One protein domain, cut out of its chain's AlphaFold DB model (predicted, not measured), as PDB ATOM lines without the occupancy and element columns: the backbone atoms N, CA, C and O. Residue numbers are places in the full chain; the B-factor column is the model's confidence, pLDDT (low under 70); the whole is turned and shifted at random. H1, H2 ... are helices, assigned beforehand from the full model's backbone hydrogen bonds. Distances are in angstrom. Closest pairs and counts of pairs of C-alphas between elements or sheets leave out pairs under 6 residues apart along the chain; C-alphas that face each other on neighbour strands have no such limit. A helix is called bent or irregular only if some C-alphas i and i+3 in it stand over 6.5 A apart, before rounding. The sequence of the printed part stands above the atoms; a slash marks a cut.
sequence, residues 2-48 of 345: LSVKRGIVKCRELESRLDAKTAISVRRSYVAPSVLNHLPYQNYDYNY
ATOM      1  N   LEU A   2      88.998  89.791  34.057       76.31
ATOM      2  CA  LEU A   2      89.385  88.471  33.522       76.31
ATOM      3  C   LEU A   2      89.346  88.395  31.985       76.31
ATOM      4  O   LEU A   2      90.288  87.893  31.383       76.31
ATOM      5  N   SER A   3      88.322  88.968  31.348       77.19
ATOM      6  CA  SER A   3      88.199  88.984  29.881       77.19
ATOM      7  C   SER A   3      89.280  89.815  29.178       77.19
ATOM      8  O   SER A   3      89.669  89.480  28.066       77.19
ATOM      9  N   VAL A   4      89.805  90.860  29.831       76.69
ATOM     10  CA  VAL A   4      90.927  91.669  29.313       76.69
ATOM     11  C   VAL A   4      92.243  90.902  29.459       76.69
ATOM     12  O   VAL A   4      93.004  90.798  28.506       76.69
ATOM     13  N   LYS A   5      92.476  90.270  30.621       78.38
ATOM     14  CA  LYS A   5      93.653  89.412  30.856       78.38
ATOM     15  C   LYS A   5      93.728  88.219  29.903       78.38
ATOM     16  O   LYS A   5      94.820  87.801  29.545       78.38
ATOM     17  N   ARG A   6      92.577  87.681  29.497       83.25
ATOM     18  CA  ARG A   6      92.462  86.568  28.542       83.25
ATOM     19  C   ARG A   6      92.477  87.016  27.073       83.25
ATOM     20  O   ARG A   6      92.313  86.176  26.201       83.25
ATOM     21  N   GLY A   7      92.623  88.315  26.790       76.19
ATOM     22  CA  GLY A   7      92.664  88.854  25.423       76.19
ATOM     23  C   GLY A   7      91.327  88.842  24.670       76.19
ATOM     24  O   GLY A   7      91.292  89.180  23.492       76.19
ATOM     25  N   ILE A   8      90.223  88.493  25.337       83.00
ATOM     26  CA  ILE A   8      88.874  88.404  24.749       83.00
ATOM     27  C   ILE A   8      88.307  89.802  24.456       83.00
ATOM     28  O   ILE A   8      87.537  89.983  23.518       83.00
ATOM     29  N   VAL A   9      88.684  90.804  25.257       79.00
ATOM     30  CA  VAL A   9      88.272  92.207  25.088       79.00
ATOM     31  C   VAL A   9      89.509  93.097  25.113       79.00
ATOM     32  O   VAL A   9      90.297  93.035  26.060       79.00
ATOM     33  N   LYS A  10      89.672  93.954  24.099       77.94
ATOM     34  CA  LYS A  10      90.785  94.914  24.038       77.94
ATOM     35  C   LYS A  10      90.536  96.088  24.985       77.94
ATOM     36  O   LYS A  10      89.415  96.574  25.092       77.94
ATOM     37  N   CYS A  11      91.593  96.619  25.607       71.56
ATOM     38  CA  CYS A  11      91.490  97.758  26.533       71.56
ATOM     39  C   CYS A  11      90.769  98.979  25.948       71.56
ATOM     40  O   CYS A  11      90.103  99.688  26.695       71.56
ATOM     41  N   ARG A  12      90.886  99.223  24.638       71.81
ATOM     42  CA  ARG A  12      90.225 100.333  23.928       71.81
ATOM     43  C   ARG A  12      88.711 100.171  23.757       71.81
ATOM     44  O   ARG A  12      88.035 101.135  23.445       71.81
ATOM     45  N   GLU A  13      88.190  98.958  23.923       75.31
ATOM     46  CA  GLU A  13      86.764  98.653  23.744       75.31
ATOM     47  C   GLU A  13      85.979  98.760  25.058       75.31
ATOM     48  O   GLU A  13      84.762  98.588  25.062       75.31
ATOM     49  N   LEU A  14      86.648  99.017  26.185       79.69
ATOM     50  CA  LEU A  14      86.018  98.981  27.504       79.69
ATOM     51  C   LEU A  14      84.867  99.986  27.625       79.69
ATOM     52  O   LEU A  14      83.810  99.614  28.114       79.69
ATOM     53  N   GLU A  15      85.019 101.204  27.116       76.75
ATOM     54  CA  GLU A  15      83.986 102.244  27.183       76.75
ATOM     55  C   GLU A  15      82.863 102.076  26.155       76.75
ATOM     56  O   GLU A  15      81.899 102.829  26.190       76.75
ATOM     57  N   SER A  16      82.971 101.105  25.244       76.44
ATOM     58  CA  SER A  16      81.837 100.686  24.404       76.44
ATOM     59  C   SER A  16      80.955  99.639  25.093       76.44
ATOM     60  O   SER A  16      79.858  99.353  24.628       76.44
ATOM     61  N   ARG A  17      81.443  99.040  26.190       79.88
ATOM     62  CA  ARG A  17      80.810  97.896  26.868       79.88
ATOM     63  C   ARG A  17      80.495  98.149  28.342       79.88
ATOM     64  O   ARG A  17      79.747  97.381  28.935       79.88
ATOM     65  N   LEU A  18      81.113  99.158  28.948       82.81
ATOM     66  CA  LEU A  18      81.019  99.498  30.364       82.81
ATOM     67  C   LEU A  18      80.880 101.013  30.503       82.81
ATOM     68  O   LEU A  18      81.370 101.763  29.654       82.81
ATOM     69  N   ASP A  19      80.289 101.458  31.609       81.50
ATOM     70  CA  ASP A  19      80.334 102.867  31.983       81.50
ATOM     71  C   ASP A  19      81.791 103.335  32.151       81.50
ATOM     72  O   ASP A  19      82.692 102.558  32.494       81.50
ATOM     73  N   ALA A  20      82.037 104.620  31.900       74.88
ATOM     74  CA  ALA A  20      83.391 105.152  31.835       74.88
ATOM     75  C   ALA A  20      84.172 104.987  33.152       74.88
ATOM     76  O   ALA A  20      85.367 104.690  33.121       74.88
ATOM     77  N   LYS A  21      83.513 105.090  34.312       80.81
ATOM     78  CA  LYS A  21      84.164 104.928  35.622       80.81
ATOM     79  C   LYS A  21      84.651 103.489  35.810       80.81
ATOM     80  O   LYS A  21      85.801 103.271  36.204       80.81
ATOM     81  N   THR A  22      83.818 102.512  35.460       84.88
ATOM     82  CA  THR A  22      84.158 101.086  35.520       84.88
ATOM     83  C   THR A  22      85.208 100.714  34.475       84.88
ATOM     84  O   THR A  22      86.189 100.040  34.800       84.88
ATOM     85  N   ALA A  23      85.068 101.188  33.236       83.62
ATOM     86  CA  ALA A  23      86.034 100.962  32.161       83.62
ATOM     87  C   ALA A  23      87.439 101.467  32.530       83.62
ATOM     88  O   ALA A  23      88.428 100.741  32.382       83.62
ATOM     89  N   ILE A  24      87.524 102.681  33.077       81.50
ATOM     90  CA  ILE A  24      88.780 103.302  33.506       81.50
ATOM     91  C   ILE A  24      89.367 102.559  34.704       81.50
ATOM     92  O   ILE A  24      90.564 102.267  34.702       81.50
ATOM     93  N   SER A  25      88.547 102.175  35.688       85.94
ATOM     94  CA  SER A  25      88.999 101.340  36.806       85.94
ATOM     95  C   SER A  25      89.611 100.027  36.306       85.94
ATOM     96  O   SER A  25      90.725  99.676  36.691       85.94
ATOM     97  N   VAL A  26      88.928  99.321  35.397       85.88
ATOM     98  CA  VAL A  26      89.406  98.050  34.829       85.88
ATOM     99  C   VAL A  26      90.708  98.238  34.050       85.88
ATOM    100  O   VAL A  26      91.620  97.422  34.197       85.88
ATOM    101  N   ARG A  27      90.821  99.307  33.251       84.81
ATOM    102  CA  ARG A  27      92.043  99.620  32.497       84.81
ATOM    103  C   ARG A  27      93.208  99.923  33.430       84.81
ATOM    104  O   ARG A  27      94.288  99.377  33.238       84.81
ATOM    105  N   ARG A  28      93.002 100.741  34.463       84.00
ATOM    106  CA  ARG A  28      94.052 101.123  35.422       84.00
ATOM    107  C   ARG A  28      94.582  99.925  36.199       84.00
ATOM    108  O   ARG A  28      95.793  99.789  36.350       84.00
ATOM    109  N   SER A  29      93.695  99.017  36.603       81.62
ATOM    110  CA  SER A  29      94.078  97.764  37.263       81.62
ATOM    111  C   SER A  29      94.783  96.764  36.337       81.62
ATOM    112  O   SER A  29      95.373  95.804  36.830       81.62
ATOM    113  N   TYR A  30      94.702  96.945  35.015       82.06
ATOM    114  CA  TYR A  30      95.336  96.072  34.025       82.06
ATOM    115  C   TYR A  30      96.656  96.636  33.483       82.06
ATOM    116  O   TYR A  30      97.623  95.892  33.396       82.06
ATOM    117  N   VAL A  31      96.699  97.927  33.135       77.00
ATOM    118  CA  VAL A  31      97.837  98.569  32.455       77.00
ATOM    119  C   VAL A  31      99.033  98.733  33.387       77.00
ATOM    120  O   VAL A  31     100.125  98.288  33.062       77.00
ATOM    121  N   ALA A  32      98.840  99.375  34.540       73.00
ATOM    122  CA  ALA A  32      99.930  99.660  35.472       73.00
ATOM    123  C   ALA A  32      99.383  99.876  36.895       73.00
ATOM    124  O   ALA A  32      99.368 101.005  37.390       73.00
ATOM    125  N   PRO A  33      98.888  98.816  37.561       74.12
ATOM    126  CA  PRO A  33      98.177  98.933  38.833       74.12
ATOM    127  C   PRO A  33      99.012  99.602  39.934       74.12
ATOM    128  O   PRO A  33      98.500 100.462  40.641       74.12
ATOM    129  N   SER A  34     100.303  99.283  40.053       73.44
ATOM    130  CA  SER A  34     101.188  99.885  41.063       73.44
ATOM    131  C   SER A  34     101.466 101.370  40.816       73.44
ATOM    132  O   SER A  34     101.549 102.140  41.766       73.44
ATOM    133  N   VAL A  35     101.569 101.778  39.549       72.25
ATOM    134  CA  VAL A  35     101.891 103.156  39.146       72.25
ATOM    135  C   VAL A  35     100.659 104.050  39.217       72.25
ATOM    136  O   VAL A  35     100.717 105.190  39.670       72.25
ATOM    137  N   LEU A  36      99.515 103.533  38.774       69.62
ATOM    138  CA  LEU A  36      98.311 104.335  38.612       69.62
ATOM    139  C   LEU A  36      97.530 104.489  39.914       69.62
ATOM    140  O   LEU A  36      96.728 105.408  39.987       69.62
ATOM    141  N   ASN A  37      97.773 103.681  40.952       75.06
ATOM    142  CA  ASN A  37      97.015 103.708  42.213       75.06
ATOM    143  C   ASN A  37      96.834 105.106  42.829       75.06
ATOM    144  O   ASN A  37      95.822 105.343  43.479       75.06
ATOM    145  N   HIS A  38      97.788 106.020  42.641       70.56
ATOM    146  CA  HIS A  38      97.751 107.366  43.230       70.56
ATOM    147  C   HIS A  38      97.300 108.448  42.241       70.56
ATOM    148  O   HIS A  38      97.066 109.586  42.637       70.56
ATOM    149  N   LEU A  39      97.150 108.107  40.958       63.19
ATOM    150  CA  LEU A  39      96.664 109.035  39.944       63.19
ATOM    151  C   LEU A  39      95.141 109.193  40.101       63.19
ATOM    152  O   LEU A  39      94.431 108.207  39.889       63.19
ATOM    153  N   PRO A  40      94.611 110.373  40.458       72.62
ATOM    154  CA  PRO A  40      93.179 110.557  40.658       72.62
ATOM    155  C   PRO A  40      92.407 110.293  39.361       72.62
ATOM    156  O   PRO A  40      92.820 110.689  38.276       72.62
ATOM    157  N   TYR A  41      91.288 109.581  39.479       71.88
ATOM    158  CA  TYR A  41      90.395 109.259  38.358       71.88
ATOM    159  C   TYR A  41      88.919 109.190  38.785       71.88
ATOM    160  O   TYR A  41      88.043 108.902  37.978       71.88
ATOM    161  N   GLN A  42      88.617 109.388  40.063       70.00
ATOM    162  CA  GLN A  42      87.251 109.393  40.577       70.00
ATOM    163  C   GLN A  42      86.770 110.844  40.662       70.00
ATOM    164  O   GLN A  42      87.588 111.745  40.819       70.00
ATOM    165  N   ASN A  43      85.458 111.064  40.550       66.44
ATOM    166  CA  ASN A  43      84.828 112.395  40.562       66.44
ATOM    167  C   ASN A  43      85.200 113.295  39.369       66.44
ATOM    168  O   ASN A  43      84.984 114.500  39.417       66.44
ATOM    169  N   TYR A  44      85.733 112.702  38.301       59.72
ATOM    170  CA  TYR A  44      85.787 113.323  36.986       59.72
ATOM    171  C   TYR A  44      84.550 112.883  36.203       59.72
ATOM    172  O   TYR A  44      84.233 111.687  36.182       59.72
ATOM    173  N   ASP A  45      83.832 113.826  35.601       62.59
ATOM    174  CA  ASP A  45      82.674 113.494  34.779       62.59
ATOM    175  C   ASP A  45      83.131 113.033  33.394       62.59
ATOM    176  O   ASP A  45      83.365 113.813  32.478       62.59
ATOM    177  N   TYR A  46      83.269 111.720  33.245       62.03
ATOM    178  CA  TYR A  46      83.648 111.096  31.983       62.03
ATOM    179  C   TYR A  46      82.521 111.066  30.940       62.03
ATOM    180  O   TYR A  46      82.753 110.572  29.834       62.03
ATOM    181  N   ASN A  47      81.323 111.564  31.276       55.53
ATOM    182  CA  ASN A  47      80.244 111.787  30.317       55.53
ATOM    183  C   ASN A  47      80.394 113.129  29.585       55.53
ATOM    184  O   ASN A  47      79.735 113.309  28.562       55.53
ATOM    185  N   TYR A  48      81.308 114.015  30.013       54.25
ATOM    186  CA  TYR A  48      81.824 115.121  29.191       54.25
ATOM    187  C   TYR A  48      82.692 114.560  28.048       54.25
ATOM    188  O   TYR A  48      83.897 114.785  27.955       54.25
TER     189      TYR A  48
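AT A GLANCE: This is residues 2 to 48 of the 345 residues of a protein of Angiostrongylus cantonensis (UniProt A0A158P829). A short helical hairpin makes the core of a flat piece: the longest helix, H3, runs through the middle and the irregular H2 folds back beside it, with the four-residue H1 on the same side of H3 as H2. The four-residue H4 sits at the last-residue end of H3, and from there residues 37 to 48, with no named element, run back along the other side of H3 as a tail. The printed part has 47 residues with four named helices, H1, H2, H3 and H4 in chain order, and no named strand; its class is all helix. It is compact, with a radius of gyration of the C-alphas of 10.9 A, and its C-alphas span 29 by 25 by 13 A.

IN THESE COORDINATES: H1 is residues 2 to 5, 5.1 A from first to last C-alpha, and C-alpha 2 stands at (89.385, 88.471, 33.522). H2 is residues 11 to 17, 10.7 A long, and is irregular: C-alphas 12 and 15 are 7.3 A apart, against about 5 A in a regular helix. H3 is residues 20 to 31, 15.9 A from C-alpha 20 at (83.391, 105.152, 31.835) to C-alpha 31 at (97.837, 98.569, 32.455). H4 is residues 33 to 36, 5.4 A long, and ends with C-alpha 36 at (98.311, 104.335, 38.612).

HOW THE PARTS SIT: H1 and H2 are close but not clearly touching; their closest C-alphas, those of Val 4 and Cys 11, are 6.7 A apart. H1 and H3 are also close but not clearly touching, the closest C-alphas being those of Lys 5 and Tyr 30 at 7.6 A. H2 and H3 touch and form a helical hairpin, running opposite ways at a shallow tilt of 22 degrees, with the closest C-alphas, those of Leu 14 and Ala 23, 5.1 A apart. H3 and H4 are close but not clearly touching; the closest C-alphas, those of Arg 28 and Leu 36, are 6.2 A apart. H1 and H4 are apart, and so are H2 and H4. In H3 every O i to N i+4 pair is within hydrogen-bond range; in H2 0 of 3 are, beside 2 of 4 O i to N i+3 pairs, and H1 and H4 are too short for an O i to N i+4 pair.

THE WHOLE: The two C-alphas farthest apart, those of Arg 6 and Tyr 48, are 30.5 A from each other. The printed part has no cut, and the links H1 to H2, H2 to H3 and H3 to H4 are tight. The C-alphas of residues 37 to 48 lie 10 to 17 A from the mean of the C-alphas. The mean pLDDT of the printed part is 75.3, and the model's confidence is low, under 70, at residue 36, residue 39 and residues 43 to 48.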